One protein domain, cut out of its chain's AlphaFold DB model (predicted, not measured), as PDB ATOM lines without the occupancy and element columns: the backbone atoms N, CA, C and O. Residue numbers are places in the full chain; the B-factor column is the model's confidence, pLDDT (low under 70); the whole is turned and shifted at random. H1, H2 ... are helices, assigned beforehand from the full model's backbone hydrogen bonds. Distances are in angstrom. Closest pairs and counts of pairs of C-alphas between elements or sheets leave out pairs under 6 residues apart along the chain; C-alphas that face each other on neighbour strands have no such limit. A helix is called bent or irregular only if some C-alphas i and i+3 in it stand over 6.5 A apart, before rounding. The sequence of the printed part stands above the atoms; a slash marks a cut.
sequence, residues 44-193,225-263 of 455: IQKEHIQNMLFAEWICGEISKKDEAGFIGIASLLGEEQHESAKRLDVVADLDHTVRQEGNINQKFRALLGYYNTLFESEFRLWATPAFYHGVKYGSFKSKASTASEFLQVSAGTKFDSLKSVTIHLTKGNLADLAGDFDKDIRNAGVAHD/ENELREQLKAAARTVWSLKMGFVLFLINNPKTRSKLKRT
ATOM      1  N   ILE A  44      53.232 -14.346   9.099       80.06
ATOM      2  CA  ILE A  44      52.121 -13.500   8.623       80.06
ATOM      3  C   ILE A  44      52.404 -12.015   8.887       80.06
ATOM      4  O   ILE A  44      52.792 -11.633   9.981       80.06
ATOM      5  N   GLN A  45      52.155 -11.142   7.915       77.62
ATOM      6  CA  GLN A  45      52.283  -9.684   8.080       77.62
ATOM      7  C   GLN A  45      50.933  -8.978   7.908       77.62
ATOM      8  O   GLN A  45      49.928  -9.605   7.563       77.62
ATOM      9  N   LYS A  46      50.892  -7.663   8.149       74.06
ATOM     10  CA  LYS A  46      49.659  -6.858   8.143       74.06
ATOM     11  C   LYS A  46      48.874  -6.977   6.832       74.06
ATOM     12  O   LYS A  46      47.648  -7.035   6.867       74.06
ATOM     13  N   GLU A  47      49.553  -7.032   5.695       75.31
ATOM     14  CA  GLU A  47      48.932  -7.205   4.380       75.31
ATOM     15  C   GLU A  47      48.217  -8.562   4.237       75.31
ATOM     16  O   GLU A  47      47.123  -8.635   3.690       75.31
ATOM     17  N   HIS A  48      48.733  -9.625   4.855       81.69
ATOM     18  CA  HIS A  48      48.125 -10.959   4.813       81.69
ATOM     19  C   HIS A  48      46.841 -11.034   5.665       81.69
ATOM     20  O   HIS A  48      45.931 -11.815   5.376       81.69
ATOM     21  N   ILE A  49      46.735 -10.187   6.698       80.62
ATOM     22  CA  ILE A  49      45.518 -10.028   7.513       80.62
ATOM     23  C   ILE A  49      44.392  -9.424   6.672       80.62
ATOM     24  O   ILE A  49      43.231  -9.785   6.854       80.62
ATOM     25  N   GLN A  50      44.707  -8.544   5.720       84.06
ATOM     26  CA  GLN A  50      43.693  -7.994   4.817       84.06
ATOM     27  C   GLN A  50      43.068  -9.099   3.961       84.06
ATOM     28  O   GLN A  50      41.846  -9.140   3.841       84.06
ATOM     29  N   ASN A  51      43.870 -10.054   3.478       88.25
ATOM     30  CA  ASN A  51      43.373 -11.231   2.756       88.25
ATOM     31  C   ASN A  51      42.452 -12.099   3.625       88.25
ATOM     32  O   ASN A  51      41.419 -12.569   3.153       88.25
ATOM     33  N   MET A  52      42.782 -12.269   4.907       89.81
ATOM     34  CA  MET A  52      41.936 -12.993   5.859       89.81
ATOM     35  C   MET A  52      40.579 -12.302   6.059       89.81
ATOM     36  O   MET A  52      39.537 -12.945   5.947       89.81
ATOM     37  N   LEU A  53      40.571 -10.988   6.299       88.06
ATOM     38  CA  LEU A  53      39.334 -10.210   6.458       88.06
ATOM     39  C   LEU A  53      38.522 -10.147   5.162       88.06
ATOM     40  O   LEU A  53      37.291 -10.106   5.178       88.06
ATOM     41  N   PHE A  54      39.199 -10.157   4.018       91.25
ATOM     42  CA  PHE A  54      38.539 -10.238   2.728       91.25
ATOM     43  C   PHE A  54      37.872 -11.606   2.522       91.25
ATOM     44  O   PHE A  54      36.713 -11.661   2.108       91.25
ATOM     45  N   ALA A  55      38.543 -12.703   2.885       93.12
ATOM     46  CA  ALA A  55      37.965 -14.047   2.861       93.12
ATOM     47  C   ALA A  55      36.769 -14.194   3.826       93.12
ATOM     48  O   ALA A  55      35.751 -14.785   3.453       93.12
ATOM     49  N   GLU A  56      36.842 -13.604   5.024       92.31
ATOM     50  CA  GLU A  56      35.708 -13.497   5.956       92.31
ATOM     51  C   GLU A  56      34.515 -12.793   5.297       92.31
ATOM     52  O   GLU A  56      33.386 -13.292   5.308       92.31
ATOM     53  N   TRP A  57      34.771 -11.639   4.680       92.75
ATOM     54  CA  TRP A  57      33.739 -10.854   4.017       92.75
ATOM     55  C   TRP A  57      33.086 -11.619   2.857       92.75
ATOM     56  O   TRP A  57      31.859 -11.590   2.741       92.75
ATOM     57  N   ILE A  58      33.860 -12.361   2.052       94.25
ATOM     58  CA  ILE A  58      33.321 -13.231   0.991       94.25
ATOM     59  C   ILE A  58      32.341 -14.246   1.581       94.25
ATOM     60  O   ILE A  58      31.235 -14.399   1.063       94.25
ATOM     61  N   CYS A  59      32.711 -14.920   2.673       94.62
ATOM     62  CA  CYS A  59      31.828 -15.879   3.340       94.62
ATOM     63  C   CYS A  59      30.517 -15.215   3.785       94.62
ATOM     64  O   CYS A  59      29.436 -15.771   3.576       94.62
ATOM     65  N   GLY A  60      30.603 -13.989   4.310       93.12
ATOM     66  CA  GLY A  60      29.440 -13.175   4.657       93.12
ATOM     67  C   GLY A  60      28.554 -12.825   3.468       93.12
ATOM     68  O   GLY A  60      27.333 -12.933   3.569       93.12
ATOM     69  N   GLU A  61      29.132 -12.445   2.333       93.06
ATOM     70  CA  GLU A  61      28.361 -12.139   1.125       93.06
ATOM     71  C   GLU A  61      27.664 -13.369   0.549       93.06
ATOM     72  O   GLU A  61      26.497 -13.275   0.159       93.06
ATOM     73  N   ILE A  62      28.336 -14.523   0.532       94.06
ATOM     74  CA  ILE A  62      27.715 -15.777   0.096       94.06
ATOM     75  C   ILE A  62      26.562 -16.122   1.037       94.06
ATOM     76  O   ILE A  62      25.453 -16.331   0.564       94.06
ATOM     77  N   SER A  63      26.792 -16.123   2.353       93.38
ATOM     78  CA  SER A  63      25.775 -16.478   3.352       93.38
ATOM     79  C   SER A  63      24.531 -15.583   3.276       93.38
ATOM     80  O   SER A  63      23.412 -16.076   3.394       93.38
ATOM     81  N   LYS A  64      24.694 -14.281   3.000       92.62
ATOM     82  CA  LYS A  64      23.564 -13.353   2.822       92.62
ATOM     83  C   LYS A  64      22.767 -13.597   1.541       92.62
ATOM     84  O   LYS A  64      21.548 -13.452   1.560       92.62
ATOM     85  N   LYS A  65      23.442 -13.880   0.423       92.44
ATOM     86  CA  LYS A  65      22.808 -13.984  -0.907       92.44
ATOM     87  C   LYS A  65      22.300 -15.390  -1.214       92.44
ATOM     88  O   LYS A  65      21.307 -15.540  -1.915       92.44
ATOM     89  N   ASP A  66      22.979 -16.400  -0.687       91.75
ATOM     90  CA  ASP A  66      22.698 -17.815  -0.884       91.75
ATOM     91  C   ASP A  66      23.159 -18.621   0.339       91.75
ATOM     92  O   ASP A  66      24.199 -19.289   0.353       91.75
ATOM     93  N   GLU A  67      22.363 -18.529   1.405       89.31
ATOM     94  CA  GLU A  67      22.643 -19.217   2.663       89.31
ATOM     95  C   GLU A  67      22.724 -20.740   2.475       89.31
ATOM     96  O   GLU A  67      23.605 -21.385   3.040       89.31
ATOM     97  N   ALA A  68      21.845 -21.326   1.657       87.62
ATOM     98  CA  ALA A  68      21.820 -22.767   1.423       87.62
ATOM     99  C   ALA A  68      23.101 -23.252   0.723       87.62
ATOM    100  O   ALA A  68      23.703 -24.239   1.157       87.62
ATOM    101  N   GLY A  69      23.556 -22.532  -0.308       87.75
ATOM    102  CA  GLY A  69      24.826 -22.800  -0.978       87.75
ATOM    103  C   GLY A  69      26.019 -22.673  -0.032       87.75
ATOM    104  O   GLY A  69      26.874 -23.564  -0.002       87.75
ATOM    105  N   PHE A  70      26.047 -21.629   0.805       91.94
ATOM    106  CA  PHE A  70      27.090 -21.464   1.823       91.94
ATOM    107  C   PHE A  70      27.120 -22.636   2.810       91.94
ATOM    108  O   PHE A  70      28.178 -23.224   3.029       91.94
ATOM    109  N   ILE A  71      25.969 -22.997   3.387       88.56
ATOM    110  CA  ILE A  71      25.853 -24.091   4.361       88.56
ATOM    111  C   ILE A  71      26.309 -25.420   3.748       88.56
ATOM    112  O   ILE A  71      27.013 -26.187   4.411       88.56
ATOM    113  N   GLY A  72      25.958 -25.674   2.484       87.56
ATOM    114  CA  GLY A  72      26.411 -26.850   1.744       87.56
ATOM    115  C   GLY A  72      27.933 -26.900   1.597       87.56
ATOM    116  O   GLY A  72      28.541 -27.917   1.922       87.56
ATOM    117  N   ILE A  73      28.559 -25.800   1.165       90.06
ATOM    118  CA  ILE A  73      30.022 -25.721   1.005       90.06
ATOM    119  C   ILE A  73      30.710 -25.880   2.353       90.06
ATOM    120  O   ILE A  73      31.553 -26.755   2.504       90.06
ATOM    121  N   ALA A  74      30.321 -25.072   3.338       88.00
ATOM    122  CA  ALA A  74      30.889 -25.103   4.675       88.00
ATOM    123  C   ALA A  74      30.843 -26.514   5.268       88.00
ATOM    124  O   ALA A  74      31.836 -26.970   5.830       88.00
ATOM    125  N   SER A  75      29.712 -27.216   5.129       81.50
ATOM    126  CA  SER A  75      29.553 -28.568   5.679       81.50
ATOM    127  C   SER A  75      30.558 -29.542   5.086       81.50
ATOM    128  O   SER A  75      31.142 -30.316   5.836       81.50
ATOM    129  N   LEU A  76      30.791 -29.474   3.777       82.50
ATOM    130  CA  LEU A  76      31.763 -30.332   3.106       82.50
ATOM    131  C   LEU A  76      33.215 -29.915   3.389       82.50
ATOM    132  O   LEU A  76      34.086 -30.777   3.446       82.50
ATOM    133  N   LEU A  77      33.476 -28.617   3.606       86.00
ATOM    134  CA  LEU A  77      34.791 -28.148   4.056       86.00
ATOM    135  C   LEU A  77      35.181 -28.795   5.391       86.00
ATOM    136  O   LEU A  77      36.320 -29.228   5.532       86.00
ATOM    137  N   GLY A  78      34.236 -28.905   6.332       74.19
ATOM    138  CA  GLY A  78      34.448 -29.629   7.591       74.19
ATOM    139  C   GLY A  78      34.814 -31.103   7.373       74.19
ATOM    140  O   GLY A  78      35.848 -31.557   7.851       74.19
ATOM    141  N   GLU A  79      34.041 -31.831   6.550       73.25
ATOM    142  CA  GLU A  79      34.280 -33.268   6.291       73.25
ATOM    143  C   GLU A  79      35.678 -33.559   5.742       73.25
ATOM    144  O   GLU A  79      36.330 -34.513   6.171       73.25
ATOM    145  N   GLU A  80      36.136 -32.747   4.791       81.38
ATOM    146  CA  GLU A  80      37.418 -32.948   4.114       81.38
ATOM    147  C   GLU A  80      38.614 -32.426   4.922       81.38
ATOM    148  O   GLU A  80      39.748 -32.844   4.666       81.38
ATOM    149  N   GLN A  81      38.399 -31.543   5.907       80.25
ATOM    150  CA  GLN A  81      39.497 -30.937   6.662       80.25
ATOM    151  C   GLN A  81      40.314 -31.974   7.436       80.25
ATOM    152  O   GLN A  81      41.536 -31.845   7.517       80.25
ATOM    153  N   HIS A  82      39.668 -33.002   7.993       70.12
ATOM    154  CA  HIS A  82      40.362 -34.059   8.737       70.12
ATOM    155  C   HIS A  82      41.310 -34.861   7.842       70.12
ATOM    156  O   HIS A  82      42.470 -35.084   8.182       70.12
ATOM    157  N   GLU A  83      40.835 -35.260   6.664       73.38
ATOM    158  CA  GLU A  83      41.648 -36.013   5.707       73.38
ATOM    159  C   GLU A  83      42.739 -35.139   5.074       73.38
ATOM    160  O   GLU A  83      43.836 -35.622   4.795       73.38
ATOM    161  N   SER A  84      42.469 -33.844   4.887       79.06
ATOM    162  CA  SER A  84      43.476 -32.867   4.469       79.06
ATOM    163  C   SER A  84      44.594 -32.715   5.508       79.06
ATOM    164  O   SER A  84      45.770 -32.798   5.151       79.06
ATOM    165  N   ALA A  85      44.239 -32.598   6.794       71.00
ATOM    166  CA  ALA A  85      45.199 -32.491   7.892       71.00
ATOM    167  C   ALA A  85      46.110 -33.724   7.982       71.00
ATOM    168  O   ALA A  85      47.327 -33.573   8.002       71.00
ATOM    169  N   LYS A  86      45.554 -34.942   7.901       70.19
ATOM    170  CA  LYS A  86      46.361 -36.177   7.888       70.19
ATOM    171  C   LYS A  86      47.393 -36.208   6.763       70.19
ATOM    172  O   LYS A  86      48.522 -36.636   6.973       70.19
ATOM    173  N   ARG A  87      47.003 -35.797   5.549       75.25
ATOM    174  CA  ARG A  87      47.927 -35.754   4.402       75.25
ATOM    175  C   ARG A  87      49.052 -34.750   4.638       75.25
ATOM    176  O   ARG A  87      50.191 -35.041   4.284       75.25
ATOM    177  N   LEU A  88      48.732 -33.599   5.229       78.31
ATOM    178  CA  LEU A  88      49.717 -32.585   5.590       78.31
ATOM    179  C   LEU A  88      50.693 -33.057   6.666       78.31
ATOM    180  O   LEU A  88      51.889 -32.827   6.512       78.31
ATOM    181  N   ASP A  89      50.211 -33.730   7.710       70.31
ATOM    182  CA  ASP A  89      51.063 -34.215   8.801       70.31
ATOM    183  C   ASP A  89      52.140 -35.172   8.266       70.31
ATOM    184  O   ASP A  89      53.323 -34.992   8.538       70.31
ATOM    185  N   VAL A  90      51.763 -36.103   7.380       70.75
ATOM    186  CA  VAL A  90      52.704 -37.052   6.756       70.75
ATOM    187  C   VAL A  90      53.824 -36.344   5.986       70.75
ATOM    188  O   VAL A  90      54.986 -36.746   6.067       70.75
ATOM    189  N   VAL A  91      53.505 -35.301   5.211       77.50
ATOM    190  CA  VAL A  91      54.526 -34.580   4.429       77.50
ATOM    191  C   VAL A  91      55.333 -33.600   5.278       77.50
ATOM    192  O   VAL A  91      56.497 -33.353   4.961       77.50
ATOM    193  N   ALA A  92      54.754 -33.076   6.360       72.31
ATOM    194  CA  ALA A  92      55.460 -32.248   7.329       72.31
ATOM    195  C   ALA A  92      56.482 -33.073   8.125       72.31
ATOM    196  O   ALA A  92      57.631 -32.648   8.250       72.31
ATOM    197  N   ASP A  93      56.100 -34.270   8.577       68.69
ATOM    198  CA  ASP A  93      57.002 -35.218   9.236       68.69
ATOM    199  C   ASP A  93      58.143 -35.621   8.299       68.69
ATOM    200  O   ASP A  93      59.312 -35.601   8.685       68.69
ATOM    201  N   LEU A  94      57.827 -35.894   7.028       71.44
ATOM    202  CA  LEU A  94      58.839 -36.211   6.025       71.44
ATOM    203  C   LEU A  94      59.827 -35.054   5.802       71.44
ATOM    204  O   LEU A  94      61.033 -35.304   5.791       71.44
ATOM    205  N   ASP A  95      59.364 -33.805   5.636       77.38
ATOM    206  CA  ASP A  95      60.274 -32.646   5.544       77.38
ATOM    207  C   ASP A  95      61.125 -32.525   6.811       77.38
ATOM    208  O   ASP A  95      62.330 -32.286   6.715       77.38
ATOM    209  N   HIS A  96      60.542 -32.750   7.992       74.00
ATOM    210  CA  HIS A  96      61.281 -32.668   9.244       74.00
ATOM    211  C   HIS A  96      62.416 -33.698   9.321       74.00
ATOM    212  O   HIS A  96      63.554 -33.313   9.614       74.00
ATOM    213  N   THR A  97      62.132 -34.968   9.025       71.12
ATOM    214  CA  THR A  97      63.125 -36.053   9.022       71.12
ATOM    215  C   THR A  97      64.209 -35.799   7.974       71.12
ATOM    216  O   THR A  97      65.406 -35.797   8.272       71.12
ATOM    217  N   VAL A  98      63.804 -35.503   6.739       79.94
ATOM    218  CA  VAL A  98      64.725 -35.317   5.609       79.94
ATOM    219  C   VAL A  98      65.586 -34.063   5.777       79.94
ATOM    220  O   VAL A  98      66.722 -34.018   5.302       79.94
ATOM    221  N   ARG A  99      65.108 -33.048   6.498       78.75
ATOM    222  CA  ARG A  99      65.907 -31.864   6.824       78.75
ATOM    223  C   ARG A  99      67.138 -32.201   7.667       78.75
ATOM    224  O   ARG A  99      68.177 -31.571   7.465       78.75
ATOM    225  N   GLN A 100      67.019 -33.142   8.600       76.00
ATOM    226  CA  GLN A 100      68.102 -33.517   9.511       76.00
ATOM    227  C   GLN A 100      69.074 -34.516   8.876       76.00
ATOM    228  O   GLN A 100      70.282 -34.391   9.062       76.00
ATOM    229  N   GLU A 101      68.552 -35.469   8.105       72.69
ATOM    230  CA  GLU A 101      69.299 -36.677   7.720       72.69
ATOM    231  C   GLU A 101      69.380 -36.898   6.202       72.69
ATOM    232  O   GLU A 101      70.132 -37.750   5.729       72.69
ATOM    233  N   GLY A 102      68.610 -36.146   5.417       77.69
ATOM    234  CA  GLY A 102      68.477 -36.355   3.980       77.69
ATOM    235  C   GLY A 102      69.569 -35.698   3.140       77.69
ATOM    236  O   GLY A 102      70.097 -34.632   3.468       77.69
ATOM    237  N   ASN A 103      69.855 -36.300   1.986       86.75
ATOM    238  CA  ASN A 103      70.648 -35.653   0.941       86.75
ATOM    239  C   ASN A 103      69.839 -34.557   0.214       86.75
ATOM    240  O   ASN A 103      68.616 -34.470   0.347       86.75
ATOM    241  N   ILE A 104      70.515 -33.721  -0.577       84.81
ATOM    242  CA  ILE A 104      69.895 -32.576  -1.263       84.81
ATOM    243  C   ILE A 104      68.694 -32.971  -2.144       84.81
ATOM    244  O   ILE A 104      67.659 -32.305  -2.128       84.81
ATOM    245  N   ASN A 105      68.784 -34.110  -2.840       83.31
ATOM    246  CA  ASN A 105      67.713 -34.626  -3.690       83.31
ATOM    247  C   ASN A 105      66.472 -34.988  -2.875       83.31
ATOM    248  O   ASN A 105      65.347 -34.664  -3.262       83.31
ATOM    249  N   GLN A 106      66.672 -35.643  -1.732       83.94
ATOM    250  CA  GLN A 106      65.591 -35.963  -0.808       83.94
ATOM    251  C   GLN A 106      64.960 -34.682  -0.251       83.94
ATOM    252  O   GLN A 106      63.734 -34.591  -0.231       83.94
ATOM    253  N   LYS A 107      65.764 -33.675   0.122       86.12
ATOM    254  CA  LYS A 107      65.276 -32.392   0.660       86.12
ATOM    255  C   LYS A 107      64.389 -31.647  -0.330       86.12
ATOM    256  O   LYS A 107      63.261 -31.295   0.008       86.12
ATOM    257  N   PHE A 108      64.842 -31.465  -1.569       87.25
ATOM    258  CA  PHE A 108      64.022 -30.824  -2.600       87.25
ATOM    259  C   PHE A 108      62.748 -31.615  -2.898       87.25
ATOM    260  O   PHE A 108      61.676 -31.023  -3.021       87.25
ATOM    261  N   ARG A 109      62.827 -32.950  -2.953       84.75
ATOM    262  CA  ARG A 109      61.649 -33.798  -3.170       84.75
ATOM    263  C   ARG A 109      60.630 -33.677  -2.034       84.75
ATOM    264  O   ARG A 109      59.436 -33.615  -2.315       84.75
ATOM    265  N   ALA A 110      61.082 -33.629  -0.780       85.31
ATOM    266  CA  ALA A 110      60.210 -33.434   0.375       85.31
ATOM    267  C   ALA A 110      59.530 -32.056   0.335       85.31
ATOM    268  O   ALA A 110      58.312 -31.973   0.476       85.31
ATOM    269  N   LEU A 111      60.283 -30.993   0.032       88.00
ATOM    270  CA  LEU A 111      59.750 -29.632  -0.083       88.00
ATOM    271  C   LEU A 111      58.721 -29.477  -1.209       88.00
ATOM    272  O   LEU A 111      57.660 -28.891  -0.989       88.00
ATOM    273  N   LEU A 112      58.999 -30.026  -2.395       86.62
ATOM    274  CA  LEU A 112      58.042 -30.046  -3.507       86.62
ATOM    275  C   LEU A 112      56.803 -30.885  -3.164       86.62
ATOM    276  O   LEU A 112      55.679 -30.480  -3.453       86.62
ATOM    277  N   GLY A 113      56.990 -32.026  -2.493       85.38
ATOM    278  CA  GLY A 113      55.895 -32.864  -2.003       85.38
ATOM    279  C   GLY A 113      54.989 -32.133  -1.011       85.38
ATOM    280  O   GLY A 113      53.762 -32.207  -1.130       85.38
ATOM    281  N   TYR A 114      55.575 -31.375  -0.079       88.12
ATOM    282  CA  TYR A 114      54.826 -30.526   0.846       88.12
ATOM    283  C   TYR A 114      54.055 -29.460   0.061       88.12
ATOM    284  O   TYR A 114      52.831 -29.390   0.168       88.12
ATOM    285  N   TYR A 115      54.730 -28.694  -0.796       89.50
ATOM    286  CA  TYR A 115      54.092 -27.647  -1.598       89.50
ATOM    287  C   TYR A 115      52.869 -28.162  -2.373       89.50
ATOM    288  O   TYR A 115      51.780 -27.590  -2.284       89.50
ATOM    289  N   ASN A 116      53.024 -29.290  -3.069       87.06
ATOM    290  CA  ASN A 116      51.952 -29.909  -3.846       87.06
ATOM    291  C   ASN A 116      50.798 -30.382  -2.959       87.06
ATOM    292  O   ASN A 116      49.633 -30.188  -3.304       87.06
ATOM    293  N   THR A 117      51.100 -30.951  -1.792       87.50
ATOM    294  CA  THR A 117      50.073 -31.389  -0.835       87.50
ATOM    295  C   THR A 117      49.299 -30.203  -0.270       87.50
ATOM    296  O   THR A 117      48.072 -30.255  -0.202       87.50
ATOM    297  N   LEU A 118      49.990 -29.115   0.074       89.81
ATOM    298  CA  LEU A 118      49.378 -27.876   0.546       89.81
ATOM    299  C   LEU A 118      48.448 -27.272  -0.517       89.81
ATOM    300  O   LEU A 118      47.341 -26.835  -0.199       89.81
ATOM    301  N   PHE A 119      48.862 -27.297  -1.783       90.12
ATOM    302  CA  PHE A 119      48.059 -26.797  -2.894       90.12
ATOM    303  C   PHE A 119      46.822 -27.674  -3.174       90.12
ATOM    304  O   PHE A 119      45.691 -27.182  -3.205       90.12
ATOM    305  N   GLU A 120      47.006 -28.984  -3.344       87.44
ATOM    306  CA  GLU A 120      45.919 -29.892  -3.744       87.44
ATOM    307  C   GLU A 120      44.968 -30.261  -2.596       87.44
ATOM    308  O   GLU A 120      43.779 -30.513  -2.829       87.44
ATOM    309  N   SER A 121      45.457 -30.276  -1.353       86.19
ATOM    310  CA  SER A 121      44.635 -30.609  -0.184       86.19
ATOM    311  C   SER A 121      44.020 -29.363   0.446       86.19
ATOM    312  O   SER A 121      42.797 -29.259   0.483       86.19
ATOM    313  N   GLU A 122      44.825 -28.386   0.876       90.50
ATOM    314  CA  GLU A 122      44.300 -27.237   1.622       90.50
ATOM    315  C   GLU A 122      43.845 -26.088   0.719       90.50
ATOM    316  O   GLU A 122      42.731 -25.599   0.894       90.50
ATOM    317  N   PHE A 123      44.649 -25.634  -0.252       93.31
ATOM    318  CA  PHE A 123      44.228 -24.513  -1.107       93.31
ATOM    319  C   PHE A 123      42.976 -24.880  -1.905       93.31
ATOM    320  O   PHE A 123      42.020 -24.103  -1.932       93.31
ATOM    321  N   ARG A 124      42.917 -26.094  -2.476       92.25
ATOM    322  CA  ARG A 124      41.696 -26.613  -3.116       92.25
ATOM    323  C   ARG A 124      40.480 -26.464  -2.215       92.25
ATOM    324  O   ARG A 124      39.423 -26.062  -2.698       92.25
ATOM    325  N   LEU A 125      40.621 -26.805  -0.938       91.62
ATOM    326  CA  LEU A 125      39.552 -26.767   0.043       91.62
ATOM    327  C   LEU A 125      39.161 -25.316   0.341       91.62
ATOM    328  O   LEU A 125      38.062 -24.877  -0.008       91.62
ATOM    329  N   TRP A 126      40.092 -24.539   0.883       94.38
ATOM    330  CA  TRP A 126      39.839 -23.213   1.445       94.38
ATOM    331  C   TRP A 126      39.632 -22.109   0.407       94.38
ATOM    332  O   TRP A 126      39.008 -21.098   0.719       94.38
ATOM    333  N   ALA A 127      40.053 -22.304  -0.845       94.88
ATOM    334  CA  ALA A 127      39.721 -21.395  -1.941       94.88
ATOM    335  C   ALA A 127      38.278 -21.575  -2.453       94.88
ATOM    336  O   ALA A 127      37.790 -20.747  -3.226       94.88
ATOM    337  N   THR A 128      37.570 -22.639  -2.044       95.38
ATOM    338  CA  THR A 128      36.222 -22.956  -2.550       95.38
ATOM    339  C   THR A 128      35.206 -21.833  -2.333       95.38
ATOM    340  O   THR A 128      34.503 -21.527  -3.293       95.38
ATOM    341  N   PRO A 129      35.114 -21.165  -1.163       95.06
ATOM    342  CA  PRO A 129      34.201 -20.034  -0.992       95.06
ATOM    343  C   PRO A 129      34.489 -18.883  -1.967       95.06
ATOM    344  O   PRO A 129      33.578 -18.388  -2.628       95.06
ATOM    345  N   ALA A 130      35.757 -18.497  -2.130       93.69
ATOM    346  CA  ALA A 130      36.152 -17.445  -3.069       93.69
ATOM    347  C   ALA A 130      35.831 -17.823  -4.523       93.69
ATOM    348  O   ALA A 130      35.255 -17.026  -5.267       93.69
ATOM    349  N   PHE A 131      36.130 -19.063  -4.912       94.69
ATOM    350  CA  PHE A 131      35.796 -19.584  -6.235       94.69
ATOM    351  C   PHE A 131      34.279 -19.640  -6.468       94.69
ATOM    352  O   PHE A 131      33.805 -19.213  -7.519       94.69
ATOM    353  N   TYR A 132      33.504 -20.096  -5.479       94.38
ATOM    354  CA  TYR A 132      32.042 -20.113  -5.527       94.38
ATOM    355  C   TYR A 132      31.472 -18.720  -5.762       94.38
ATOM    356  O   TYR A 132      30.654 -18.523  -6.661       94.38
ATOM    357  N   HIS A 133      31.944 -17.742  -4.986       92.75
ATOM    358  CA  HIS A 133      31.550 -16.352  -5.152       92.75
ATOM    359  C   HIS A 133      31.875 -15.853  -6.567       92.75
ATOM    360  O   HIS A 133      31.022 -15.246  -7.214       92.75
ATOM    361  N   GLY A 134      33.075 -16.141  -7.078       91.06
ATOM    362  CA  GLY A 134      33.486 -15.769  -8.435       91.06
ATOM    363  C   GLY A 134      32.650 -16.416  -9.548       91.06
ATOM    364  O   GLY A 134      32.424 -15.780 -10.575       91.06
ATOM    365  N   VAL A 135      32.143 -17.636  -9.348       91.88
ATOM    366  CA  VAL A 135      31.261 -18.321 -10.314       91.88
ATOM    367  C   VAL A 135      29.823 -17.811 -10.242       91.88
ATOM    368  O   VAL A 135      29.193 -17.607 -11.275       91.88
ATOM    369  N   LYS A 136      29.276 -17.618  -9.038       90.19
ATOM    370  CA  LYS A 136      27.869 -17.225  -8.861       90.19
ATOM    371  C   LYS A 136      27.619 -15.741  -9.084       90.19
ATOM    372  O   LYS A 136      26.556 -15.375  -9.573       90.19
ATOM    373  N   TYR A 137      28.576 -14.902  -8.701       87.56
ATOM    374  CA  TYR A 137      28.416 -13.447  -8.670       87.56
ATOM    375  C   TYR A 137      29.487 -12.707  -9.477       87.56
ATOM    376  O   TYR A 137      29.439 -11.483  -9.576       87.56
ATOM    377  N   GLY A 138      30.467 -13.431 -10.017       84.06
ATOM    378  CA  GLY A 138      31.533 -12.893 -10.852       84.06
ATOM    379  C   GLY A 138      31.441 -13.383 -12.295       84.06
ATOM    380  O   GLY A 138      30.375 -13.724 -12.800       84.06
ATOM    381  N   SER A 139      32.586 -13.403 -12.975       83.56
ATOM    382  CA  SER A 139      32.702 -13.775 -14.388       83.56
ATOM    383  C   SER A 139      33.263 -15.184 -14.613       83.56
ATOM    384  O   SER A 139      33.553 -15.554 -15.756       83.56
ATOM    385  N   PHE A 140      33.446 -15.985 -13.557       89.38
ATOM    386  CA  PHE A 140      34.093 -17.289 -13.692       89.38
ATOM    387  C   PHE A 140      33.127 -18.281 -14.335       89.38
ATOM    388  O   PHE A 140      32.027 -18.522 -13.839       89.38
ATOM    389  N   LYS A 141      33.555 -18.913 -15.429       85.69
ATOM    390  CA  LYS A 141      32.797 -20.002 -16.048       85.69
ATOM    391  C   LYS A 141      33.151 -21.315 -15.360       85.69
ATOM    392  O   LYS A 141      34.310 -21.717 -15.350       85.69
ATOM    393  N   SER A 142      32.148 -22.007 -14.833       88.44
ATOM    394  CA  SER A 142      32.292 -23.352 -14.276       88.44
ATOM    395  C   SER A 142      31.085 -24.204 -14.645       88.44
ATOM    396  O   SER A 142      29.974 -23.691 -14.762       88.44
ATOM    397  N   LYS A 143      31.307 -25.509 -14.829       86.25
ATOM    398  CA  LYS A 143      30.227 -26.500 -14.974       86.25
ATOM    399  C   LYS A 143      29.696 -26.983 -13.619       86.25
ATOM    400  O   LYS A 143      28.652 -27.619 -13.587       86.25
ATOM    401  N   ALA A 144      30.409 -26.694 -12.525       88.44
ATOM    402  CA  ALA A 144      29.967 -27.032 -11.178       88.44
ATOM    403  C   ALA A 144      28.726 -26.211 -10.804       88.44
ATOM    404  O   ALA A 144      28.693 -24.991 -10.979       88.44
ATOM    405  N   SER A 145      27.718 -26.891 -10.274       84.44
ATOM    406  CA  SER A 145      26.414 -26.325  -9.937       84.44
ATOM    407  C   SER A 145      26.042 -26.540  -8.469       84.44
ATOM    408  O   SER A 145      25.338 -25.705  -7.893       84.44
ATOM    409  N   THR A 146      26.567 -27.601  -7.848       85.75
ATOM    410  CA  THR A 146      26.318 -27.980  -6.451       85.75
ATOM    411  C   THR A 146      27.549 -27.787  -5.564       85.75
ATOM    412  O   THR A 146      28.683 -27.797  -6.038       85.75
ATOM    413  N   ALA A 147      27.342 -27.659  -4.248       81.62
ATOM    414  CA  ALA A 147      28.426 -27.492  -3.273       81.62
ATOM    415  C   ALA A 147      29.498 -28.598  -3.349       81.62
ATOM    416  O   ALA A 147      30.689 -28.305  -3.254       81.62
ATOM    417  N   SER A 148      29.082 -29.851  -3.573       83.69
ATOM    418  CA  SER A 148      30.003 -30.982  -3.742       83.69
ATOM    419  C   SER A 148      30.861 -30.825  -4.992       83.69
ATOM    420  O   SER A 148      32.084 -30.925  -4.916       83.69
ATOM    421  N   GLU A 149      30.254 -30.466  -6.123       90.75
ATOM    422  CA  GLU A 149      30.987 -30.245  -7.373       90.75
ATOM    423  C   GLU A 149      31.991 -29.096  -7.251       90.75
ATOM    424  O   GLU A 149      33.112 -29.218  -7.738       90.75
ATOM    425  N   PHE A 150      31.636 -28.005  -6.559       90.88
ATOM    426  CA  PHE A 150      32.551 -26.884  -6.318       90.88
ATOM    427  C   PHE A 150      33.795 -27.293  -5.527       90.88
ATOM    428  O   PHE A 150      34.889 -26.793  -5.801       90.88
ATOM    429  N   LEU A 151      33.655 -28.216  -4.576       85.44
ATOM    430  CA  LEU A 151      34.779 -28.749  -3.815       85.44
ATOM    431  C   LEU A 151      35.706 -29.599  -4.688       85.44
ATOM    432  O   LEU A 151      36.927 -29.462  -4.599       85.44
ATOM    433  N   GLN A 152      35.117 -30.421  -5.563       87.50
ATOM    434  CA  GLN A 152      35.829 -31.338  -6.456       87.50
ATOM    435  C   GLN A 152      36.531 -30.647  -7.629       87.50
ATOM    436  O   GLN A 152      37.377 -31.263  -8.276       87.50
ATOM    437  N   VAL A 153      36.244 -29.368  -7.896       91.44
ATOM    438  CA  VAL A 153      37.060 -28.583  -8.830       91.44
ATOM    439  C   VAL A 153      38.520 -28.610  -8.366       91.44
ATOM    440  O   VAL A 153      38.815 -28.363  -7.194       91.44
ATOM    441  N   SER A 154      39.433 -28.918  -9.290       89.38
ATOM    442  CA  SER A 154      40.863 -29.038  -8.995       89.38
ATOM    443  C   SER A 154      41.433 -27.736  -8.431       89.38
ATOM    444  O   SER A 154      40.970 -26.637  -8.769       89.38
ATOM    445  N   ALA A 155      42.473 -27.848  -7.598       90.06
ATOM    446  CA  ALA A 155      43.181 -26.685  -7.065       90.06
ATOM    447  C   ALA A 155      43.655 -25.772  -8.200       90.06
ATOM    448  O   ALA A 155      43.515 -24.552  -8.134       90.06
ATOM    449  N   GLY A 156      44.116 -26.380  -9.294       88.69
ATOM    450  CA  GLY A 156      44.569 -25.668 -10.473       88.69
ATOM    451  C   GLY A 156      43.525 -24.806 -11.156       88.69
ATOM    452  O   GLY A 156      43.799 -23.642 -11.434       88.69
ATOM    453  N   THR A 157      42.325 -25.336 -11.393       89.75
ATOM    454  CA  THR A 157      41.244 -24.544 -11.991       89.75
ATOM    455  C   THR A 157      40.831 -23.397 -11.072       89.75
ATOM    456  O   THR A 157      40.606 -22.288 -11.559       89.75
ATOM    457  N   LYS A 158      40.774 -23.624  -9.750       92.44
ATOM    458  CA  LYS A 158      40.472 -22.563  -8.774       92.44
ATOM    459  C   LYS A 158      41.543 -21.476  -8.785       92.44
ATOM    460  O   LYS A 158      41.204 -20.303  -8.891       92.44
ATOM    461  N   PHE A 159      42.813 -21.870  -8.738       92.06
ATOM    462  CA  PHE A 159      43.959 -20.967  -8.784       92.06
ATOM    463  C   PHE A 159      43.970 -20.124 -10.059       92.06
ATOM    464  O   PHE A 159      43.972 -18.899  -9.975       92.06
ATOM    465  N   ASP A 160      43.913 -20.766 -11.231       88.62
ATOM    466  CA  ASP A 160      43.936 -20.060 -12.512       88.62
ATOM    467  C   ASP A 160      42.729 -19.108 -12.623       88.62
ATOM    468  O   ASP A 160      42.885 -17.981 -13.083       88.62
ATOM    469  N   SER A 161      41.542 -19.498 -12.140       90.56
ATOM    470  CA  SER A 161      40.352 -18.629 -12.158       90.56
ATOM    471  C   SER A 161      40.494 -17.418 -11.235       90.56
ATOM    472  O   SER A 161      40.232 -16.296 -11.659       90.56
ATOM    473  N   LEU A 162      40.945 -17.627  -9.994       90.81
ATOM    474  CA  LEU A 162      41.141 -16.546  -9.025       90.81
ATOM    475  C   LEU A 162      42.225 -15.569  -9.490       90.81
ATOM    476  O   LEU A 162      42.038 -14.361  -9.388       90.81
ATOM    477  N   LYS A 163      43.327 -16.079 -10.051       87.94
ATOM    478  CA  LYS A 163      44.467 -15.271 -10.502       87.94
ATOM    479  C   LYS A 163      44.216 -14.541 -11.826       87.94
ATOM    480  O   LYS A 163      44.788 -13.478 -12.044       87.94
ATOM    481  N   SER A 164      43.400 -15.101 -12.722       78.38
ATOM    482  CA  SER A 164      43.225 -14.575 -14.091       78.38
ATOM    483  C   SER A 164      42.241 -13.415 -14.219       78.38
ATOM    484  O   SER A 164      42.215 -12.762 -15.262       78.38
ATOM    485  N   VAL A 165      41.437 -13.137 -13.192       74.06
ATOM    486  CA  VAL A 165      40.415 -12.090 -13.255       74.06
ATOM    487  C   VAL A 165      40.465 -11.229 -12.002       74.06
ATOM    488  O   VAL A 165      40.204 -11.680 -10.888       74.06
ATOM    489  N   THR A 166      40.714  -9.941 -12.207       72.25
ATOM    490  CA  THR A 166      40.650  -8.937 -11.150       72.25
ATOM    491  C   THR A 166      39.195  -8.540 -10.915       72.25
ATOM    492  O   THR A 166      38.655  -7.648 -11.569       72.25
ATOM    493  N   ILE A 167      38.531  -9.234  -9.995       72.19
ATOM    494  CA  ILE A 167      37.216  -8.816  -9.502       72.19
ATOM    495  C   ILE A 167      37.450  -7.942  -8.273       72.19
ATOM    496  O   ILE A 167      37.696  -8.448  -7.176       72.19
ATOM    497  N   HIS A 168      37.376  -6.625  -8.468       73.75
ATOM    498  CA  HIS A 168      37.441  -5.664  -7.374       73.75
ATOM    499  C   HIS A 168      36.128  -5.667  -6.601       73.75
ATOM    500  O   HIS A 168      35.071  -5.303  -7.117       73.75
ATOM    501  N   LEU A 169      36.210  -6.075  -5.343       74.25
ATOM    502  CA  LEU A 169      35.105  -6.060  -4.403       74.25
ATOM    503  C   LEU A 169      35.365  -4.973  -3.359       74.25
ATOM    504  O   LEU A 169      36.491  -4.523  -3.157       74.25
ATOM    505  N   THR A 170      34.324  -4.558  -2.642       73.38
ATOM    506  CA  THR A 170      34.381  -3.449  -1.670       73.38
ATOM    507  C   THR A 170      35.419  -3.614  -0.553       73.38
ATOM    508  O   THR A 170      35.686  -2.663   0.177       73.38
ATOM    509  N   LYS A 171      35.971  -4.819  -0.375       76.12
ATOM    510  CA  LYS A 171      36.910  -5.170   0.696       76.12
ATOM    511  C   LYS A 171      38.222  -5.790   0.205       76.12
ATOM    512  O   LYS A 171      39.025  -6.169   1.048       76.12
ATOM    513  N   GLY A 172      38.446  -5.897  -1.105       83.12
ATOM    514  CA  GLY A 172      39.652  -6.531  -1.641       83.12
ATOM    515  C   GLY A 172      39.490  -7.057  -3.062       83.12
ATOM    516  O   GLY A 172      38.566  -6.679  -3.786       83.12
ATOM    517  N   ASN A 173      40.405  -7.933  -3.459       85.62
ATOM    518  CA  ASN A 173      40.498  -8.481  -4.805       85.62
ATOM    519  C   ASN A 173      40.709  -9.999  -4.755       85.62
ATOM    520  O   ASN A 173      41.536 -10.497  -3.995       85.62
ATOM    521  N   LEU A 174      39.962 -10.743  -5.578       86.94
ATOM    522  CA  LEU A 174      40.047 -12.209  -5.620       86.94
ATOM    523  C   LEU A 174      41.433 -12.721  -6.026       86.94
ATOM    524  O   LEU A 174      41.839 -13.776  -5.541       86.94
ATOM    525  N   ALA A 175      42.164 -11.984  -6.866       87.44
ATOM    526  CA  ALA A 175      43.498 -12.400  -7.297       87.44
ATOM    527  C   ALA A 175      44.507 -12.435  -6.138       87.44
ATOM    528  O   ALA A 175      45.378 -13.304  -6.111       87.44
ATOM    529  N   ASP A 176      44.340 -11.560  -5.145       86.00
ATOM    530  CA  ASP A 176      45.246 -11.461  -3.997       86.00
ATOM    531  C   ASP A 176      45.147 -12.709  -3.101       86.00
ATOM    532  O   ASP A 176      46.123 -13.097  -2.463       86.00
ATOM    533  N   LEU A 177      44.001 -13.404  -3.115       87.56
ATOM    534  CA  LEU A 177      43.775 -14.649  -2.369       87.56
ATOM    535  C   LEU A 177      44.491 -15.873  -2.952       87.56
ATOM    536  O   LEU A 177      44.467 -16.936  -2.340       87.56
ATOM    537  N   ALA A 178      45.070 -15.762  -4.146       87.38
ATOM    538  CA  ALA A 178      45.852 -16.821  -4.780       87.38
ATOM    539  C   ALA A 178      47.274 -16.353  -5.131       87.38
ATOM    540  O   ALA A 178      48.027 -17.101  -5.752       87.38
ATOM    541  N   GLY A 179      47.639 -15.118  -4.764       82.12
ATOM    542  CA  GLY A 179      48.846 -14.443  -5.238       82.12
ATOM    543  C   GLY A 179      50.152 -15.125  -4.826       82.12
ATOM    544  O   GLY A 179      51.102 -15.110  -5.608       82.12
ATOM    545  N   ASP A 180      50.174 -15.777  -3.661       87.12
ATOM    546  CA  ASP A 180      51.391 -16.384  -3.108       87.12
ATOM    547  C   ASP A 180      51.712 -17.773  -3.683       87.12
ATOM    548  O   ASP A 180      52.755 -18.349  -3.374       87.12
ATOM    549  N   PHE A 181      50.825 -18.341  -4.510       88.50
ATOM    550  CA  PHE A 181      51.087 -19.609  -5.183       88.50
ATOM    551  C   PHE A 181      51.766 -19.392  -6.545       88.50
ATOM    552  O   PHE A 181      51.354 -18.578  -7.381       88.50
ATOM    553  N   ASP A 182      52.804 -20.189  -6.780       83.56
ATOM    554  CA  ASP A 182      53.600 -20.219  -7.992       83.56
ATOM    555  C   ASP A 182      53.187 -21.423  -8.847       83.56
ATOM    556  O   ASP A 182      53.151 -22.572  -8.396       83.56
ATOM    557  N   LYS A 183      52.865 -21.136 -10.109       76.75
ATOM    558  CA  LYS A 183      52.392 -22.129 -11.069       76.75
ATOM    559  C   LYS A 183      53.495 -23.104 -11.479       76.75
ATOM    560  O   LYS A 183      53.191 -24.275 -11.696       76.75
ATOM    561  N   ASP A 184      54.741 -22.643 -11.544       76.94
ATOM    562  CA  ASP A 184      55.875 -23.448 -11.997       76.94
ATOM    563  C   ASP A 184      56.261 -24.485 -10.932       76.94
ATOM    564  O   ASP A 184      56.587 -25.625 -11.251       76.94
ATOM    565  N   ILE A 185      56.157 -24.118  -9.648       79.31
ATOM    566  CA  ILE A 185      56.449 -25.021  -8.521       79.31
ATOM    567  C   ILE A 185      55.378 -26.107  -8.404       79.31
ATOM    568  O   ILE A 185      55.709 -27.279  -8.270       79.31
ATOM    569  N   ARG A 186      54.097 -25.732  -8.500       68.00
ATOM    570  CA  ARG A 186      52.958 -26.662  -8.421       68.00
ATOM    571  C   ARG A 186      53.065 -27.822  -9.414       68.00
ATOM    572  O   ARG A 186      52.666 -28.944  -9.115       68.00
ATOM    573  N   ASN A 187      53.504 -27.542 -10.633       63.81
ATOM    574  CA  ASN A 187      53.555 -28.575 -11.661       63.81
ATOM    575  C   ASN A 187      54.808 -29.460 -11.541       63.81
ATOM    576  O   ASN A 187      54.849 -30.556 -12.109       63.81
ATOM    577  N   ALA A 188      55.811 -29.030 -10.768       62.19
ATOM    578  CA  ALA A 188      57.012 -29.804 -10.516       62.19
ATOM    579  C   ALA A 188      56.667 -31.077  -9.721       62.19
ATOM    580  O   ALA A 188      56.188 -31.029  -8.585       62.19
ATOM    581  N   GLY A 189      56.900 -32.241 -10.334       50.03
ATOM    582  CA  GLY A 189      56.618 -33.552  -9.734       50.03
ATOM    583  C   GLY A 189      55.294 -34.209 -10.151       50.03
ATOM    584  O   GLY A 189      55.042 -35.340  -9.739       50.03
ATOM    585  N   VAL A 190      54.482 -33.573 -11.006       46.00
ATOM    586  CA  VAL A 190      53.264 -34.171 -11.590       46.00
ATOM    587  C   VAL A 190      53.505 -34.503 -13.062       46.00
ATOM    588  O   VAL A 190      53.082 -33.742 -13.914       46.00
ATOM    589  N   ALA A 191      54.209 -35.606 -13.350       40.75
ATOM    590  CA  ALA A 191      54.370 -36.313 -14.644       40.75
ATOM    591  C   ALA A 191      54.634 -35.523 -15.962       40.75
ATOM    592  O   ALA A 191      54.897 -36.150 -16.985       40.75
ATOM    593  N   HIS A 192      54.608 -34.192 -15.968       41.72
ATOM    594  CA  HIS A 192      54.602 -33.343 -17.154       41.72
ATOM    595  C   HIS A 192      55.633 -32.212 -17.079       41.72
ATOM    596  O   HIS A 192      56.168 -31.891 -18.127       41.72
ATOM    597  N   ASP A 193      55.988 -31.690 -15.894       53.56
ATOM    598  CA  ASP A 193      57.121 -30.765 -15.718       53.56
ATOM    599  C   ASP A 193      58.300 -31.468 -15.029       53.56
ATOM    600  O   ASP A 193      58.194 -31.993 -13.913       53.56
ATOM    601  N   GLU A 225      67.401 -24.363  -1.818       88.94
ATOM    602  CA  GLU A 225      66.523 -24.949  -0.792       88.94
ATOM    603  C   GLU A 225      65.792 -23.871   0.029       88.94
ATOM    604  O   GLU A 225      64.573 -23.919   0.186       88.94
ATOM    605  N   ASN A 226      66.521 -22.853   0.501       88.56
ATOM    606  CA  ASN A 226      65.942 -21.766   1.295       88.56
ATOM    607  C   ASN A 226      64.910 -20.943   0.514       88.56
ATOM    608  O   ASN A 226      63.918 -20.509   1.092       88.56
ATOM    609  N   GLU A 227      65.108 -20.750  -0.790       91.44
ATOM    610  CA  GLU A 227      64.155 -20.021  -1.627       91.44
ATOM    611  C   GLU A 227      62.869 -20.832  -1.800       91.44
ATOM    612  O   GLU A 227      61.781 -20.285  -1.638       91.44
ATOM    613  N   LEU A 228      62.973 -22.147  -2.026       89.19
ATOM    614  CA  LEU A 228      61.806 -23.033  -2.073       89.19
ATOM    615  C   LEU A 228      61.063 -23.076  -0.726       89.19
ATOM    616  O   LEU A 228      59.832 -23.087  -0.704       89.19
ATOM    617  N   ARG A 229      61.783 -23.033   0.402       89.00
ATOM    618  CA  ARG A 229      61.178 -22.929   1.742       89.00
ATOM    619  C   ARG A 229      60.408 -21.623   1.931       89.00
ATOM    620  O   ARG A 229      59.317 -21.650   2.494       89.00
ATOM    621  N   GLU A 230      60.927 -20.499   1.448       90.00
ATOM    622  CA  GLU A 230      60.192 -19.229   1.495       90.00
ATOM    623  C   GLU A 230      58.950 -19.246   0.591       90.00
ATOM    624  O   GLU A 230      57.905 -18.735   0.993       90.00
ATOM    625  N   GLN A 231      59.002 -19.912  -0.568       90.12
ATOM    626  CA  GLN A 231      57.817 -20.119  -1.416       90.12
ATOM    627  C   GLN A 231      56.760 -20.994  -0.731       90.12
ATOM    628  O   GLN A 231      55.569 -20.688  -0.781       90.12
ATOM    629  N   LEU A 232      57.182 -22.054  -0.035       90.50
ATOM    630  CA  LEU A 232      56.282 -22.885   0.767       90.50
ATOM    631  C   LEU A 232      55.631 -22.081   1.900       90.50
ATOM    632  O   LEU A 232      54.426 -22.199   2.122       90.50
ATOM    633  N   LYS A 233      56.397 -21.229   2.594       90.12
ATOM    634  CA  LYS A 233      55.842 -20.326   3.613       90.12
ATOM    635  C   LYS A 233      54.829 -19.358   3.012       90.12
ATOM    636  O   LYS A 233      53.765 -19.191   3.596       90.12
ATOM    637  N   ALA A 234      55.125 -18.750   1.864       91.00
ATOM    638  CA  ALA A 234      54.200 -17.845   1.182       91.00
ATOM    639  C   ALA A 234      52.875 -18.556   0.838       91.00
ATOM    640  O   ALA A 234      51.802 -18.095   1.227       91.00
ATOM    641  N   ALA A 235      52.944 -19.750   0.244       92.00
ATOM    642  CA  ALA A 235      51.775 -20.594  -0.005       92.00
ATOM    643  C   ALA A 235      50.980 -20.908   1.282       92.00
ATOM    644  O   ALA A 235      49.748 -20.822   1.303       92.00
ATOM    645  N   ALA A 236      51.677 -21.217   2.382       90.69
ATOM    646  CA  ALA A 236      51.052 -21.487   3.676       90.69
ATOM    647  C   ALA A 236      50.335 -20.257   4.248       90.69
ATOM    648  O   ALA A 236      49.275 -20.408   4.858       90.69
ATOM    649  N   ARG A 237      50.851 -19.041   4.017       90.88
ATOM    650  CA  ARG A 237      50.184 -17.793   4.426       90.88
ATOM    651  C   ARG A 237      48.853 -17.611   3.716       90.88
ATOM    652  O   ARG A 237      47.860 -17.324   4.378       90.88
ATOM    653  N   THR A 238      48.807 -17.836   2.405       92.19
ATOM    654  CA  THR A 238      47.551 -17.768   1.643       92.19
ATOM    655  C   THR A 238      46.515 -18.764   2.177       92.19
ATOM    656  O   THR A 238      45.372 -18.382   2.444       92.19
ATOM    657  N   VAL A 239      46.906 -20.026   2.397       93.19
ATOM    658  CA  VAL A 239      46.012 -21.044   2.984       93.19
ATOM    659  C   VAL A 239      45.521 -20.617   4.365       93.19
ATOM    660  O   VAL A 239      44.323 -20.693   4.645       93.19
ATOM    661  N   TRP A 240      46.428 -20.130   5.213       90.69
ATOM    662  CA  TRP A 240      46.095 -19.638   6.544       90.69
ATOM    663  C   TRP A 240      45.086 -18.488   6.478       90.69
ATOM    664  O   TRP A 240      44.079 -18.536   7.182       90.69
ATOM    665  N   SER A 241      45.282 -17.502   5.597       90.94
ATOM    666  CA  SER A 241      44.364 -16.367   5.449       90.94
ATOM    667  C   SER A 241      42.969 -16.809   5.003       90.94
ATOM    668  O   SER A 241      41.979 -16.370   5.590       90.94
ATOM    669  N   LEU A 242      42.867 -17.714   4.024       93.88
ATOM    670  CA  LEU A 242      41.583 -18.261   3.565       93.88
ATOM    671  C   LEU A 242      40.850 -19.013   4.685       93.88
ATOM    672  O   LEU A 242      39.673 -18.757   4.952       93.88
ATOM    673  N   LYS A 243      41.565 -19.908   5.373       90.38
ATOM    674  CA  LYS A 243      41.039 -20.711   6.482       90.38
ATOM    675  C   LYS A 243      40.595 -19.842   7.653       90.38
ATOM    676  O   LYS A 243      39.490 -20.008   8.167       90.38
ATOM    677  N   MET A 244      41.427 -18.889   8.063       86.31
ATOM    678  CA  MET A 244      41.113 -18.004   9.180       86.31
ATOM    679  C   MET A 244      39.980 -17.041   8.855       86.31
ATOM    680  O   MET A 244      39.141 -16.809   9.720       86.31
ATOM    681  N   GLY A 245      39.881 -16.552   7.617       89.50
ATOM    682  CA  GLY A 245      38.739 -15.748   7.186       89.50
ATOM    683  C   GLY A 245      37.422 -16.515   7.311       89.50
ATOM    684  O   GLY A 245      36.449 -16.001   7.864       89.50
ATOM    685  N   PHE A 246      37.402 -17.781   6.887       91.00
ATOM    686  CA  PHE A 246      36.243 -18.654   7.073       91.00
ATOM    687  C   PHE A 246      35.892 -18.855   8.555       91.00
ATOM    688  O   PHE A 246      34.729 -18.733   8.938       91.00
ATOM    689  N   VAL A 247      36.886 -19.137   9.404       84.38
ATOM    690  CA  VAL A 247      36.652 -19.342  10.842       84.38
ATOM    691  C   VAL A 247      36.122 -18.075  11.508       84.38
ATOM    692  O   VAL A 247      35.120 -18.145  12.218       84.38
ATOM    693  N   LEU A 248      36.735 -16.920  11.249       80.31
ATOM    694  CA  LEU A 248      36.282 -15.633  11.784       80.31
ATOM    695  C   LEU A 248      34.840 -15.333  11.384       80.31
ATOM    696  O   LEU A 248      34.046 -14.904  12.221       80.31
ATOM    697  N   PHE A 249      34.466 -15.651  10.144       87.94
ATOM    698  CA  PHE A 249      33.086 -15.501   9.703       87.94
ATOM    699  C   PHE A 249      32.135 -16.337  10.571       87.94
ATOM    700  O   PHE A 249      31.104 -15.824  11.010       87.94
ATOM    701  N   LEU A 250      32.469 -17.596  10.866       82.62
ATOM    702  CA  LEU A 250      31.631 -18.457  11.707       82.62
ATOM    703  C   LEU A 250      31.543 -17.984  13.161       82.62
ATOM    704  O   LEU A 250      30.470 -18.099  13.760       82.62
ATOM    705  N   ILE A 251      32.634 -17.454  13.715       75.50
ATOM    706  CA  ILE A 251      32.672 -16.857  15.060       75.50
ATOM    707  C   ILE A 251      31.711 -15.663  15.120       75.50
ATOM    708  O   ILE A 251      30.814 -15.618  15.961       75.50
ATOM    709  N   ASN A 252      31.816 -14.757  14.146       78.12
ATOM    710  CA  ASN A 252      31.016 -13.534  14.082       78.12
ATOM    711  C   ASN A 252      29.551 -13.771  13.667       78.12
ATOM    712  O   ASN A 252      28.721 -12.866  13.774       78.12
ATOM    713  N   ASN A 253      29.201 -14.973  13.195       80.06
ATOM    714  CA  ASN A 253      27.861 -15.310  12.708       80.06
ATOM    715  C   ASN A 253      27.304 -16.559  13.417       80.06
ATOM    716  O   ASN A 253      27.093 -17.603  12.784       80.06
ATOM    717  N   PRO A 254      26.982 -16.462  14.725       73.88
ATOM    718  CA  PRO A 254      26.573 -17.606  15.540       73.88
ATOM    719  C   PRO A 254      25.303 -18.288  15.024       73.88
ATOM    720  O   PRO A 254      25.184 -19.501  15.134       73.88
ATOM    721  N   LYS A 255      24.375 -17.557  14.388       79.69
ATOM    722  CA  LYS A 255      23.176 -18.155  13.767       79.69
ATOM    723  C   LYS A 255      23.539 -19.119  12.634       79.69
ATOM    724  O   LYS A 255      23.017 -20.231  12.584       79.69
ATOM    725  N   THR A 256      24.451 -18.711  11.753       80.69
ATOM    726  CA  THR A 256      24.971 -19.545  10.660       80.69
ATOM    727  C   THR A 256      25.736 -20.736  11.225       80.69
ATOM    728  O   THR A 256      25.500 -21.872  10.823       80.69
ATOM    729  N   ARG A 257      26.576 -20.507  12.242       73.88
ATOM    730  CA  ARG A 257      27.294 -21.568  12.961       73.88
ATOM    731  C   ARG A 257      26.342 -22.578  13.607       73.88
ATOM    732  O   ARG A 257      26.553 -23.773  13.459       73.88
ATOM    733  N   SER A 258      25.267 -22.143  14.262       70.50
ATOM    734  CA  SER A 258      24.252 -23.040  14.831       70.50
ATOM    735  C   SER A 258      23.540 -23.869  13.760       70.50
ATOM    736  O   SER A 258      23.230 -25.031  14.008       70.50
ATOM    737  N   LYS A 259      23.303 -23.311  12.564       77.00
ATOM    738  CA  LYS A 259      22.780 -24.079  11.420       77.00
ATOM    739  C   LYS A 259      23.788 -25.131  10.948       77.00
ATOM    740  O   LYS A 259      23.389 -26.261  10.686       77.00
ATOM    741  N   LEU A 260      25.081 -24.798  10.918       74.12
ATOM    742  CA  LEU A 260      26.151 -25.749  10.602       74.12
ATOM    743  C   LEU A 260      26.292 -26.854  11.648       74.12
ATOM    744  O   LEU A 260      26.386 -28.008  11.268       74.12
ATOM    745  N   LYS A 261      26.196 -26.558  12.949       64.75
ATOM    746  CA  LYS A 261      26.210 -27.589  14.009       64.75
ATOM    747  C   LYS A 261      25.116 -28.654  13.845       64.75
ATOM    748  O   LYS A 261      25.251 -29.772  14.334       64.75
ATOM    749  N   ARG A 262      24.024 -28.328  13.143       62.97
ATOM    750  CA  ARG A 262      22.960 -29.288  12.808       62.97
ATOM    751  C   ARG A 262      23.335 -30.205  11.641       62.97
ATOM    752  O   ARG A 262      22.694 -31.241  11.463       62.97
ATOM    753  N   THR A 263      24.364 -29.896  10.854       66.50
ATOM    754  CA  THR A 263      24.856 -30.786   9.794       66.50
ATOM    755  C   THR A 263      25.750 -31.880  10.379       66.50
ATOM    756  O   THR A 263      26.288 -31.766  11.478       66.50
TER     757      THR A 263
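This is residues 44 to 193 and 225 to 263 of the 455 residues of an uncharacterized protein of Candidatus Peribacteria bacterium RIFCSPHIGHO2_02_FULL_49_16 (UniProt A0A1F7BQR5). Three long helices run lengthwise, H2b and H3 folded as a hairpin and H9 packed on the H3 arm of it, apart from H2b, so that in cross-section the three make a triangle with H3 at the corner where both contacts meet. Towards one end H1 crosses H9, the short helices H4, H5, H6 and H7 cluster on H1, H2a and H3, and H10 packs on H2a. Here are 189 printed residues with ten named helices, H1 to H10 in chain order, and no named strand: the class is all helix, the packing mostly crossed. The whole is compact, with a radius of gyration of the C-alphas of 16.8 A, and only just elongated, spanning 52 by 34 by 34 A.

Start at H1, residues 46 to 65, then read H2, residues 67 to 101, assigned as one helix by its hydrogen bonds but bent: C-alphas 79 and 82 are 6.6 A apart, and its arms, H2a, residues 67 to 79, and H2b, residues 82 to 101, stand at a steep tilt of 43 degrees. H2b and H3, residues 104 to 126, form a helical hairpin at a shallow tilt of 17 degrees, opposite ways; their closest C-alphas, of Asp 95 and Ala 110, are 5.2 A apart. H4, residues 128 to 137, touches residues 55 to 62 of H1 alone, closest at the C-alphas of Cys 59 and Pro 129, 6.5 A. H5, residues 147 to 152, touches H2a, closest at the C-alphas of Ile 73 and Ala 147, 4.9 A. H6, residues 155 to 164, touches residues 119 to 125 of H3 alone, about perpendicular at 75 degrees, closest at the C-alphas of Arg 124 and Ala 155, 4.2 A. H7, residues 174 to 178, touches H6, and H8, residues 183 to 187, touches H3. H9, residues 225 to 252, touches H3 at a shallow tilt of 20 degrees, the same way, closest at the C-alphas of Phe 123 and Val 239, 5.7 A. H10, residues 254 to 261, touches residues 71 to 75 of H2a alone, closest at the C-alphas of Ile 71 and Leu 260, 6.5 A. Every O i to N i+4 pair is within hydrogen-bond range in H2a, H4, H5, H6, H8, H9 and H10; the counts are 15 of 16 in H1 and in H2b, 17 of 19 in H3 and 0 of 1 in H7, where 2 of 2 O i to N i+3 pairs are.

Find C-alpha 46 at (49.659, -6.858, 8.143), where H1 begins its 29.2 A. H3 measures 31.6 A; H9 runs 40.2 A from C-alpha 225 at (66.523, -24.949, -0.792).

Residues 194 to 224 are not printed; C-alphas 193 and 225 are 18.6 A apart across this cut. Of the links printed whole, none is long. Confidence is under 70 at residue 93, residues 186 to 193 and residues 261 to 263.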